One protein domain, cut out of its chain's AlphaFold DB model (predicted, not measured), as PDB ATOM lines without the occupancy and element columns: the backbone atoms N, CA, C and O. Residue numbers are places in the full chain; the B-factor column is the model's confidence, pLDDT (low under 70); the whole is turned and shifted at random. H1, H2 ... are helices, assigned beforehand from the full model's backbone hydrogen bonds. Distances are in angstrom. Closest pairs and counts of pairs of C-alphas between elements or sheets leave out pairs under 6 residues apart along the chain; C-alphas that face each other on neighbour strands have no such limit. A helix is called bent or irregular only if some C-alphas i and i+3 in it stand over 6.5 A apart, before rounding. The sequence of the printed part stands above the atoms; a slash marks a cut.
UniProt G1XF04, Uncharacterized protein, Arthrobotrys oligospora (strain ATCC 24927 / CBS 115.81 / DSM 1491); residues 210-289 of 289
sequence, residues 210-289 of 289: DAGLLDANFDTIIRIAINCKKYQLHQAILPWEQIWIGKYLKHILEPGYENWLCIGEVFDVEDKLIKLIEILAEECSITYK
ATOM      1  N   ASP A 210     125.505 -36.070  57.741       88.81
ATOM      2  CA  ASP A 210     125.815 -36.468  59.111       88.81
ATOM      3  C   ASP A 210     127.336 -36.690  59.268       88.81
ATOM      4  O   ASP A 210     128.009 -37.152  58.343       88.81
ATOM      5  N   ALA A 211     127.886 -36.399  60.451       85.19
ATOM      6  CA  ALA A 211     129.272 -36.717  60.803       85.19
ATOM      7  C   ALA A 211     129.597 -38.213  60.618       85.19
ATOM      8  O   ALA A 211     130.689 -38.565  60.172       85.19
ATOM      9  N   GLY A 212     128.626 -39.094  60.866       86.81
ATOM     10  CA  GLY A 212     128.722 -40.535  60.642       86.81
ATOM     11  C   GLY A 212     128.890 -40.951  59.179       86.81
ATOM     12  O   GLY A 212     129.072 -42.136  58.906       86.81
ATOM     13  N   LEU A 213     128.829 -40.021  58.223       89.19
ATOM     14  CA  LEU A 213     129.116 -40.300  56.819       89.19
ATOM     15  C   LEU A 213     130.619 -40.277  56.501       89.19
ATOM     16  O   LEU A 213     131.084 -41.044  55.657       89.19
ATOM     17  N   LEU A 214     131.385 -39.433  57.198       89.44
ATOM     18  CA  LEU A 214     132.845 -39.376  57.063       89.44
ATOM     19  C   LEU A 214     133.493 -40.643  57.631       89.44
ATOM     20  O   LEU A 214     134.399 -41.218  57.030       89.44
ATOM     21  N   ASP A 215     132.954 -41.122  58.752       90.62
ATOM     22  CA  ASP A 215     133.436 -42.313  59.450       90.62
ATOM     23  C   ASP A 215     132.640 -43.582  59.127       90.62
ATOM     24  O   ASP A 215     132.760 -44.582  59.837       90.62
ATOM     25  N   ALA A 216     131.880 -43.577  58.028       93.44
ATOM     26  CA  ALA A 216     131.120 -44.737  57.579       93.44
ATOM     27  C   ALA A 216     132.015 -45.987  57.482       93.44
ATOM     28  O   ALA A 216     133.190 -45.915  57.096       93.44
ATOM     29  N   ASN A 217     131.453 -47.130  57.884       94.94
ATOM     30  CA  ASN A 217     132.112 -48.421  57.736       94.94
ATOM     31  C   ASN A 217     132.044 -48.895  56.273       94.94
ATOM     32  O   ASN A 217     131.267 -48.370  55.472       94.94
ATOM     33  N   PHE A 218     132.860 -49.893  55.932       95.19
ATOM     34  CA  PHE A 218     132.968 -50.381  54.558       95.19
ATOM     35  C   PHE A 218     131.627 -50.899  54.007       95.19
ATOM     36  O   PHE A 218     131.238 -50.518  52.907       95.19
ATOM     37  N   ASP A 219     130.869 -51.663  54.801       95.06
ATOM     38  CA  ASP A 219     129.531 -52.151  54.430       95.06
ATOM     39  C   ASP A 219     128.559 -51.009  54.079       95.06
ATOM     40  O   ASP A 219     127.900 -51.029  53.042       95.06
ATOM     41  N   THR A 220     128.530 -49.951  54.891       94.94
ATOM     42  CA  THR A 220     127.696 -48.769  54.641       94.94
ATOM     43  C   THR A 220     128.088 -48.095  53.330       94.94
ATOM     44  O   THR A 220     127.211 -47.730  52.552       94.94
ATOM     45  N   ILE A 221     129.390 -47.950  53.062       95.12
ATOM     46  CA  ILE A 221     129.895 -47.351  51.818       95.12
ATOM     47  C   ILE A 221     129.464 -48.183  50.612       95.12
ATOM     48  O   ILE A 221     128.997 -47.618  49.626       95.12
ATOM     49  N   ILE A 222     129.547 -49.512  50.704       95.25
ATOM     50  CA  ILE A 222     129.101 -50.403  49.630       95.25
ATOM     51  C   ILE A 222     127.620 -50.196  49.338       95.25
ATOM     52  O   ILE A 222     127.216 -50.004  48.192       95.25
ATOM     53  N   ARG A 223     126.800 -50.194  50.386       95.44
ATOM     54  CA  ARG A 223     125.349 -50.061  50.257       95.44
ATOM     55  C   ARG A 223     124.951 -48.686  49.723       95.44
ATOM     56  O   ARG A 223     124.031 -48.603  48.909       95.44
ATOM     57  N   ILE A 224     125.666 -47.630  50.118       95.38
ATOM     58  CA  ILE A 224     125.541 -46.288  49.534       95.38
ATOM     59  C   ILE A 224     125.894 -46.330  48.046       95.38
ATOM     60  O   ILE A 224     125.086 -45.896  47.233       95.38
ATOM     61  N   ALA A 225     127.044 -46.893  47.671       94.81
ATOM     62  CA  ALA A 225     127.507 -46.946  46.285       94.81
ATOM     63  C   ALA A 225     126.544 -47.722  45.366       94.81
ATOM     64  O   ALA A 225     126.211 -47.243  44.282       94.81
ATOM     65  N   ILE A 226     126.015 -48.865  45.818       94.31
ATOM     66  CA  ILE A 226     125.001 -49.645  45.083       94.31
ATOM     67  C   ILE A 226     123.755 -48.797  44.815       94.31
ATOM     68  O   ILE A 226     123.259 -48.739  43.687       94.31
ATOM     69  N   ASN A 227     123.257 -48.102  45.837       94.44
ATOM     70  CA  ASN A 227     122.103 -47.225  45.687       94.44
ATOM     71  C   ASN A 227     122.416 -45.999  44.820       94.44
ATOM     72  O   ASN A 227     121.580 -45.576  44.023       94.44
ATOM     73  N   CYS A 228     123.628 -45.451  44.906       94.38
ATOM     74  CA  CYS A 228     124.074 -44.384  44.020       94.38
ATOM     75  C   CYS A 228     124.060 -44.819  42.563       94.38
ATOM     76  O   CYS A 228     123.582 -44.061  41.720       94.38
ATOM     77  N   LYS A 229     124.501 -46.044  42.269       94.12
ATOM     78  CA  LYS A 229     124.398 -46.617  40.929       94.12
ATOM     79  C   LYS A 229     122.938 -46.759  40.501       94.12
ATOM     80  O   LYS A 229     122.564 -46.246  39.445       94.12
ATOM     81  N   LYS A 230     122.097 -47.359  41.354       94.12
ATOM     82  CA  LYS A 230     120.654 -47.567  41.113       94.12
ATOM     83  C   LYS A 230     119.924 -46.267  40.777       94.12
ATOM     84  O   LYS A 230     119.158 -46.210  39.819       94.12
ATOM     85  N   TYR A 231     120.195 -45.212  41.538       95.38
ATOM     86  CA  TYR A 231     119.547 -43.914  41.388       95.38
ATOM     87  C   TYR A 231     120.345 -42.924  40.539       95.38
ATOM     88  O   TYR A 231     119.933 -41.776  40.411       95.38
ATOM     89  N   GLN A 232     121.454 -43.334  39.925       95.31
ATOM     90  CA  GLN A 232     122.328 -42.464  39.130       95.31
ATOM     91  C   GLN A 232     122.770 -41.189  39.882       95.31
ATOM     92  O   GLN A 232     122.769 -40.092  39.329       95.31
ATOM     93  N   LEU A 233     123.162 -41.342  41.148       94.88
ATOM     94  CA  LEU A 233     123.608 -40.275  42.054       94.88
ATOM     95  C   LEU A 233     125.142 -40.144  42.128       94.88
ATOM     96  O   LEU A 233     125.660 -39.593  43.094       94.88
ATOM     97  N   HIS A 234     125.886 -40.633  41.131       91.81
ATOM     98  CA  HIS A 234     127.360 -40.640  41.129       91.81
ATOM     99  C   HIS A 234     127.963 -39.254  41.409       91.81
ATOM    100  O   HIS A 234     128.813 -39.099  42.277       91.81
ATOM    101  N   GLN A 235     127.439 -38.216  40.752       91.38
ATOM    102  CA  GLN A 235     127.915 -36.840  40.931       91.38
ATOM    103  C   GLN A 235     127.731 -36.332  42.365       91.38
ATOM    104  O   GLN A 235     128.528 -35.533  42.851       91.38
ATOM    105  N   ALA A 236     126.694 -36.813  43.054       92.31
ATOM    106  CA  ALA A 236     126.413 -36.416  44.421       92.31
ATOM    107  C   ALA A 236     127.377 -37.055  45.423       92.31
ATOM    108  O   ALA A 236     127.484 -36.526  46.514       92.31
ATOM    109  N   ILE A 237     128.082 -38.147  45.100       92.88
ATOM    110  CA  ILE A 237     129.010 -38.804  46.039       92.88
ATOM    111  C   ILE A 237     130.489 -38.490  45.800       92.88
ATOM    112  O   ILE A 237     131.302 -38.798  46.671       92.88
ATOM    113  N   LEU A 238     130.838 -37.816  44.699       91.81
ATOM    114  CA  LEU A 238     132.228 -37.471  44.358       91.81
ATOM    115  C   LEU A 238     133.020 -36.809  45.509       91.81
ATOM    116  O   LEU A 238     134.175 -37.174  45.724       91.81
ATOM    117  N   PRO A 239     132.453 -35.877  46.308       91.00
ATOM    118  CA  PRO A 239     133.202 -35.293  47.427       91.00
ATOM    119  C   PRO A 239     133.606 -36.301  48.513       91.00
ATOM    120  O   PRO A 239     134.591 -36.090  49.219       91.00
ATOM    121  N   TRP A 240     132.842 -37.382  48.672       91.50
ATOM    122  CA  TRP A 240     133.065 -38.408  49.692       91.50
ATOM    123  C   TRP A 240     133.928 -39.556  49.189       91.50
ATOM    124  O   TRP A 240     134.631 -40.187  49.975       91.50
ATOM    125  N   GLU A 241     133.914 -39.791  47.882       91.19
ATOM    126  CA  GLU A 241     134.700 -40.819  47.212       91.19
ATOM    127  C   GLU A 241     136.178 -40.772  47.611       91.19
ATOM    128  O   GLU A 241     136.715 -41.772  48.078       91.19
ATOM    129  N   GLN A 242     136.827 -39.605  47.535       90.44
ATOM    130  CA  GLN A 242     138.248 -39.478  47.889       90.44
ATOM    131  C   GLN A 242     138.535 -39.904  49.336       90.44
ATOM    132  O   GLN A 242     139.567 -40.516  49.622       90.44
ATOM    133  N   ILE A 243     137.604 -39.614  50.247       92.38
ATOM    134  CA  ILE A 243     137.713 -39.952  51.669       92.38
ATOM    135  C   ILE A 243     137.565 -41.464  51.854       92.38
ATOM    136  O   ILE A 243     138.388 -42.100  52.517       92.38
ATOM    137  N   TRP A 244     136.537 -42.053  51.248       94.44
ATOM    138  CA  TRP A 244     136.238 -43.479  51.365       94.44
ATOM    139  C   TRP A 244     137.296 -44.352  50.689       94.44
ATOM    140  O   TRP A 244     137.779 -45.306  51.307       94.44
ATOM    141  N   ILE A 245     137.725 -43.987  49.477       93.19
ATOM    142  CA  ILE A 245     138.837 -44.635  48.776       93.19
ATOM    143  C   ILE A 245     140.103 -44.530  49.625       93.19
ATOM    144  O   ILE A 245     140.724 -45.549  49.916       93.19
ATOM    145  N   GLY A 246     140.478 -43.334  50.088       92.50
ATOM    146  CA  GLY A 246     141.688 -43.153  50.899       92.50
ATOM    147  C   GLY A 246     141.703 -44.013  52.168       92.50
ATOM    148  O   GLY A 246     142.754 -44.511  52.579       92.50
ATOM    149  N   LYS A 247     140.531 -44.241  52.770       94.31
ATOM    150  CA  LYS A 247     140.376 -45.055  53.980       94.31
ATOM    151  C   LYS A 247     140.499 -46.555  53.705       94.31
ATOM    152  O   LYS A 247     141.211 -47.234  54.446       94.31
ATOM    153  N   TYR A 248     139.828 -47.063  52.670       95.25
ATOM    154  CA  TYR A 248     139.608 -48.505  52.493       95.25
ATOM    155  C   TYR A 248     140.380 -49.149  51.344       95.25
ATOM    156  O   TYR A 248     140.575 -50.361  51.352       95.25
ATOM    157  N   LEU A 249     140.871 -48.375  50.378       93.62
ATOM    158  CA  LEU A 249     141.519 -48.927  49.189       93.62
ATOM    159  C   LEU A 249     142.808 -49.693  49.511       93.62
ATOM    160  O   LEU A 249     143.148 -50.657  48.835       93.62
ATOM    161  N   LYS A 250     143.523 -49.303  50.569       94.69
ATOM    162  CA  LYS A 250     144.718 -50.026  51.036       94.69
ATOM    163  C   LYS A 250     144.420 -51.459  51.503       94.69
ATOM    164  O   LYS A 250     145.331 -52.273  51.521       94.69
ATOM    165  N   HIS A 251     143.161 -51.748  51.834       95.12
ATOM    166  CA  HIS A 251     142.683 -53.052  52.283       95.12
ATOM    167  C   HIS A 251     142.049 -53.870  51.144       95.12
ATOM    168  O   HIS A 251     141.454 -54.907  51.396       95.12
ATOM    169  N   ILE A 252     142.160 -53.433  49.882       95.00
ATOM    170  CA  ILE A 252     141.492 -54.066  48.729       95.00
ATOM    171  C   ILE A 252     141.835 -55.551  48.529       95.00
ATOM    172  O   ILE A 252     141.019 -56.282  47.985       95.00
ATOM    173  N   LEU A 253     143.021 -55.991  48.959       94.69
ATOM    174  CA  LEU A 253     143.464 -57.390  48.860       94.69
ATOM    175  C   LEU A 253     143.301 -58.163  50.178       94.69
ATOM    176  O   LEU A 253     143.705 -59.319  50.261       94.69
ATOM    177  N   GLU A 254     142.785 -57.524  51.229       95.00
ATOM    178  CA  GLU A 254     142.556 -58.184  52.511       95.00
ATOM    179  C   GLU A 254     141.220 -58.950  52.482       95.00
ATOM    180  O   GLU A 254     140.238 -58.443  51.930       95.00
ATOM    181  N   PRO A 255     141.137 -60.141  53.106       92.75
ATOM    182  CA  PRO A 255     139.879 -60.872  53.220       92.75
ATOM    183  C   PRO A 255     138.784 -60.040  53.904       92.75
ATOM    184  O   PRO A 255     139.035 -59.372  54.910       92.75
ATOM    185  N   GLY A 256     137.561 -60.104  53.384       91.81
ATOM    186  CA  GLY A 256     136.411 -59.306  53.821       91.81
ATOM    187  C   GLY A 256     136.204 -57.999  53.044       91.81
ATOM    188  O   GLY A 256     135.223 -57.293  53.297       91.81
ATOM    189  N   TYR A 257     137.097 -57.668  52.105       94.69
ATOM    190  CA  TYR A 257     137.003 -56.485  51.243       94.69
ATOM    191  C   TYR A 257     136.666 -56.810  49.778       94.69
ATOM    192  O   TYR A 257     136.747 -55.947  48.906       94.69
ATOM    193  N   GLU A 258     136.208 -58.027  49.492       93.94
ATOM    194  CA  GLU A 258     135.914 -58.524  48.140       93.94
ATOM    195  C   GLU A 258     134.803 -57.722  47.451       93.94
ATOM    196  O   GLU A 258     134.783 -57.573  46.229       93.94
ATOM    197  N   ASN A 259     133.907 -57.126  48.242       94.38
ATOM    198  CA  ASN A 259     132.825 -56.269  47.759       94.38
ATOM    199  C   ASN A 259     133.314 -54.990  47.059       94.38
ATOM    200  O   ASN A 259     132.507 -54.302  46.434       94.38
ATOM    201  N   TRP A 260     134.619 -54.687  47.087       93.88
ATOM    202  CA  TRP A 260     135.224 -53.710  46.179       93.88
ATOM    203  C   TRP A 260     134.898 -53.995  44.707       93.88
ATOM    204  O   TRP A 260     134.696 -53.055  43.943       93.88
ATOM    205  N   LEU A 261     134.746 -55.268  44.324       92.31
ATOM    206  CA  LEU A 261     134.327 -55.660  42.975       92.31
ATOM    207  C   LEU A 261     132.939 -55.124  42.592       92.31
ATOM    208  O   LEU A 261     132.677 -54.894  41.418       92.31
ATOM    209  N   CYS A 262     132.050 -54.905  43.565       89.25
ATOM    210  CA  CYS A 262     130.698 -54.402  43.315       89.25
ATOM    211  C   CYS A 262     130.652 -52.882  43.122       89.25
ATOM    212  O   CYS A 262     129.725 -52.367  42.499       89.25
ATOM    213  N   ILE A 263     131.621 -52.168  43.695       91.00
ATOM    214  CA  ILE A 263     131.629 -50.700  43.775       91.00
ATOM    215  C   ILE A 263     132.756 -50.061  42.969       91.00
ATOM    216  O   ILE A 263     132.819 -48.839  42.894       91.00
ATOM    217  N   GLY A 264     133.612 -50.871  42.344       88.88
ATOM    218  CA  GLY A 264     134.721 -50.421  41.508       88.88
ATOM    219  C   GLY A 264     134.332 -49.407  40.453       88.88
ATOM    220  O   GLY A 264     134.931 -48.345  40.385       88.88
ATOM    221  N   GLU A 265     133.274 -49.729  39.710       87.31
ATOM    222  CA  GLU A 265     132.722 -48.891  38.640       87.31
ATOM    223  C   GLU A 265     132.138 -47.571  39.157       87.31
ATOM    224  O   GLU A 265     132.105 -46.569  38.455       87.31
ATOM    225  N   VAL A 266     131.655 -47.555  40.402       90.94
ATOM    226  CA  VAL A 266     131.080 -46.344  41.007       90.94
ATOM    227  C   VAL A 266     132.179 -45.350  41.395       90.94
ATOM    228  O   VAL A 266     131.910 -44.152  41.449       90.94
ATOM    229  N   PHE A 267     133.386 -45.852  41.665       89.25
ATOM    230  CA  PHE A 267     134.522 -45.114  42.220       89.25
ATOM    231  C   PHE A 267     135.737 -45.044  41.276       89.25
ATOM    232  O   PHE A 267     136.816 -44.666  41.721       89.25
ATOM    233  N   ASP A 268     135.596 -45.465  40.016       89.81
ATOM    234  CA  ASP A 268     136.654 -45.398  38.990       89.81
ATOM    235  C   ASP A 268     138.001 -46.005  39.473       89.81
ATOM    236  O   ASP A 268     139.080 -45.413  39.366       89.81
ATOM    237  N   VAL A 269     137.939 -47.179  40.127       90.62
ATOM    238  CA  VAL A 269     139.110 -47.903  40.682       90.62
ATOM    239  C   VAL A 269     139.392 -49.247  39.998       90.62
ATOM    240  O   VAL A 269     140.054 -50.115  40.577       90.62
ATOM    241  N   GLU A 270     138.929 -49.437  38.768       88.19
ATOM    242  CA  GLU A 270     138.999 -50.690  38.003       88.19
ATOM    243  C   GLU A 270     140.424 -51.234  37.884       88.19
ATOM    244  O   GLU A 270     140.649 -52.425  38.106       88.19
ATOM    245  N   ASP A 271     141.408 -50.366  37.642       86.94
ATOM    246  CA  ASP A 271     142.818 -50.758  37.508       86.94
ATOM    247  C   ASP A 271     143.347 -51.489  38.750       86.94
ATOM    248  O   ASP A 271     144.196 -52.381  38.670       86.94
ATOM    249  N   LYS A 272     142.838 -51.120  39.928       87.12
ATOM    250  CA  LYS A 272     143.251 -51.711  41.206       87.12
ATOM    251  C   LYS A 272     142.520 -53.021  41.486       87.12
ATOM    252  O   LYS A 272     143.048 -53.852  42.224       87.12
ATOM    253  N   LEU A 273     141.356 -53.227  40.871       92.50
ATOM    254  CA  LEU A 273     140.568 -54.449  41.010       92.50
ATOM    255  C   LEU A 273     141.128 -55.620  40.214       92.50
ATOM    256  O   LEU A 273     140.882 -56.759  40.598       92.50
ATOM    257  N   ILE A 274     141.922 -55.374  39.168       93.81
ATOM    258  CA  ILE A 274     142.531 -56.441  38.357       93.81
ATOM    259  C   ILE A 274     143.284 -57.440  39.246       93.81
ATOM    260  O   ILE A 274     143.056 -58.643  39.154       93.81
ATOM    261  N   LYS A 275     144.097 -56.942  40.186       92.19
ATOM    262  CA  LYS A 275     144.850 -57.791  41.124       92.19
ATOM    263  C   LYS A 275     143.947 -58.600  42.054       92.19
ATOM    264  O   LYS A 275     144.255 -59.745  42.363       92.19
ATOM    265  N   LEU A 276     142.842 -58.008  42.509       92.69
ATOM    266  CA  LEU A 276     141.870 -58.705  43.349       92.69
ATOM    267  C   LEU A 276     141.202 -59.847  42.567       92.69
ATOM    268  O   LEU A 276     141.068 -60.951  43.086       92.69
ATOM    269  N   ILE A 277     140.836 -59.604  41.305       94.44
ATOM    270  CA  ILE A 277     140.247 -60.616  40.419       94.44
ATOM    271  C   ILE A 277     141.227 -61.769  40.176       94.44
ATOM    272  O   ILE A 277     140.818 -62.927  40.239       94.44
ATOM    273  N   GLU A 278     142.504 -61.473  39.925       93.69
ATOM    274  CA  GLU A 278     143.549 -62.489  39.732       93.69
ATOM    275  C   GLU A 278     143.685 -63.403  40.956       93.69
ATOM    276  O   GLU A 278     143.614 -64.624  40.813       93.69
ATOM    277  N   ILE A 279     143.785 -62.827  42.159       92.06
ATOM    278  CA  ILE A 279     143.896 -63.594  43.412       92.06
ATOM    279  C   ILE A 279     142.664 -64.483  43.618       92.06
ATOM    280  O   ILE A 279     142.794 -65.679  43.875       92.06
ATOM    281  N   LEU A 280     141.459 -63.932  43.445       91.50
ATOM    282  CA  LEU A 280     140.221 -64.700  43.604       91.50
ATOM    283  C   LEU A 280     140.104 -65.832  42.569       91.50
ATOM    284  O   LEU A 280     139.619 -66.920  42.889       91.50
ATOM    285  N   ALA A 281     140.571 -65.608  41.338       93.44
ATOM    286  CA  ALA A 281     140.596 -66.629  40.294       93.44
ATOM    287  C   ALA A 281     141.574 -67.772  40.619       93.44
ATOM    288  O   ALA A 281     141.258 -68.944  40.373       93.44
ATOM    289  N   GLU A 282     142.739 -67.461  41.195       91.94
ATOM    290  CA  GLU A 282     143.706 -68.461  41.658       91.94
ATOM    291  C   GLU A 282     143.136 -69.316  42.796       91.94
ATOM    292  O   GLU A 282     143.183 -70.549  42.721       91.94
ATOM    293  N   GLU A 283     142.518 -68.697  43.805       89.25
ATOM    294  CA  GLU A 283     141.918 -69.412  44.940       89.25
ATOM    295  C   GLU A 283     140.776 -70.344  44.510       89.25
ATOM    296  O   GLU A 283     140.699 -71.495  44.953       89.25
ATOM    297  N   CYS A 284     139.934 -69.890  43.577       87.06
ATOM    298  CA  CYS A 284     138.859 -70.698  43.001       87.06
ATOM    299  C   CYS A 284     139.379 -71.873  42.153       87.06
ATOM    300  O   CYS A 284     138.705 -72.894  42.018       87.06
ATOM    301  N   SER A 285     140.583 -71.764  41.588       86.31
ATOM    302  CA  SER A 285     141.190 -72.828  40.777       86.31
ATOM    303  C   SER A 285     141.780 -73.963  41.625       86.31
ATOM    304  O   SER A 285     141.900 -75.097  41.154       86.31
ATOM    305  N   ILE A 286     142.146 -73.690  42.881       78.38
ATOM    306  CA  ILE A 286     142.806 -74.657  43.777       78.38
ATOM    307  C   ILE A 286     141.801 -75.618  44.429       78.38
ATOM    308  O   ILE A 286     142.155 -76.754  44.746       78.38
ATOM    309  N   THR A 287     140.537 -75.219  44.574       63.41
ATOM    310  CA  THR A 287     139.504 -75.978  45.305       63.41
ATOM    311  C   THR A 287     138.922 -77.183  44.543       63.41
ATOM    312  O   THR A 287     138.072 -77.890  45.080       63.41
ATOM    313  N   TYR A 288     139.385 -77.463  43.317       55.59
ATOM    314  CA  TYR A 288     138.893 -78.553  42.454       55.59
ATOM    315  C   TYR A 288     139.742 -79.843  42.468       55.59
ATOM    316  O   TYR A 288     139.667 -80.640  41.529       55.59
ATOM    317  N   LYS A 289     140.549 -80.082  43.506       47.31
ATOM    318  CA  LYS A 289     141.334 -81.321  43.676       47.31
ATOM    319  C   LYS A 289     140.921 -82.084  44.923       47.31
ATOM    320  O   LYS A 289     140.880 -83.330  44.825       47.31
TER     321      LYS A 289
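What this domain is: This is residues 210 to 289 of the 289 residues of an uncharacterized protein of Arthrobotrys oligospora (strain ATCC 24927 / CBS 115.81 / DSM 1491) (UniProt G1XF04). A small body of three helices, H1, a kinked H2 and a short H3, their centres making a triangle, has a fourth helix, H4, leading out of it as a long arm. H2 folds back from the end of H1, H3 packs on H1, and H4 meets this body with its first residues, 270 to 273, which pack on H3, while residues 281 to 289 stick out. The printed part has 80 residues with four named helices in the order H1, H2, H3, H4 and no named strand; the class is all helix. It is only just compact, close to loose, with a radius of gyration of the C-alphas of 13.9 A, and spans 49 by 23 by 19 A, the arm adding to the length.

How they stand to each other: H1, residues 218 to 230, and H2, residues 234 to 251, form a helical hairpin. They touch, closest at the C-alphas of Cys 228 and His 234, 5.8 A apart, and run opposite ways at a shallow tilt of 32 degrees, only just short of steep. H2 has a kink of 67 degrees near residue 241. H3, residues 260 to 266, touches H1, the closest C-alphas being those of Ala 225 and Ile 263 at 6.1 A, and runs the same way at a steep tilt of 43 degrees. H2 and H3 are close but not clearly touching, their closest C-alphas being those of His 234 and Val 266, 6.8 A apart. H4, residues 270 to 286, forms a second helical hairpin with H3, opposite ways at a shallow tilt of 25 degrees. It touches H3 with residues 270 to 273 alone, the closest C-alphas being those of Gly 264 and Glu 270 at 5.5 A. H4 is apart from H1 and H2. The helix packing is mostly aligned, but only just: 2 of 3 touching pairs are at a shallow tilt. Each O i to N i+4 pair is within hydrogen-bond range in H1, against 8 of 14 in H2, 11 of 13 in H4 and 1 of 3 in H3, where 2 of 4 O i to N i+3 pairs are within range.

Where its parts are: H1 begins at C-alpha 218 (132.968, -50.381, 54.558) and is 18.4 A long. H2 measures 22.7 A and is irregular, with C-alphas 236 and 239 7.5 A apart. H3, from C-alpha 260 (135.224, -53.710, 46.179), is irregular too, with C-alphas 262 and 265 7.5 A apart. H4 measures 24.9 A and ends at C-alpha 286 (142.806, -74.657, 43.777); it is neither bent nor irregular, but only just: C-alphas 272 and 275 are 6.3 A apart.

The domain as a whole: The C-alphas of Asp 210 and Lys 289, the two farthest apart, are 49.9 A from each other. Residues 281 to 289, of which 281 to 286 belong to H4, stand free; the body without them spans 35 by 23 by 17 A. The printed part has no cut, and no link is long. Mean pLDDT of the printed part is 90.7, and residues 287 to 289, the last being the chain's last residue, are under 70.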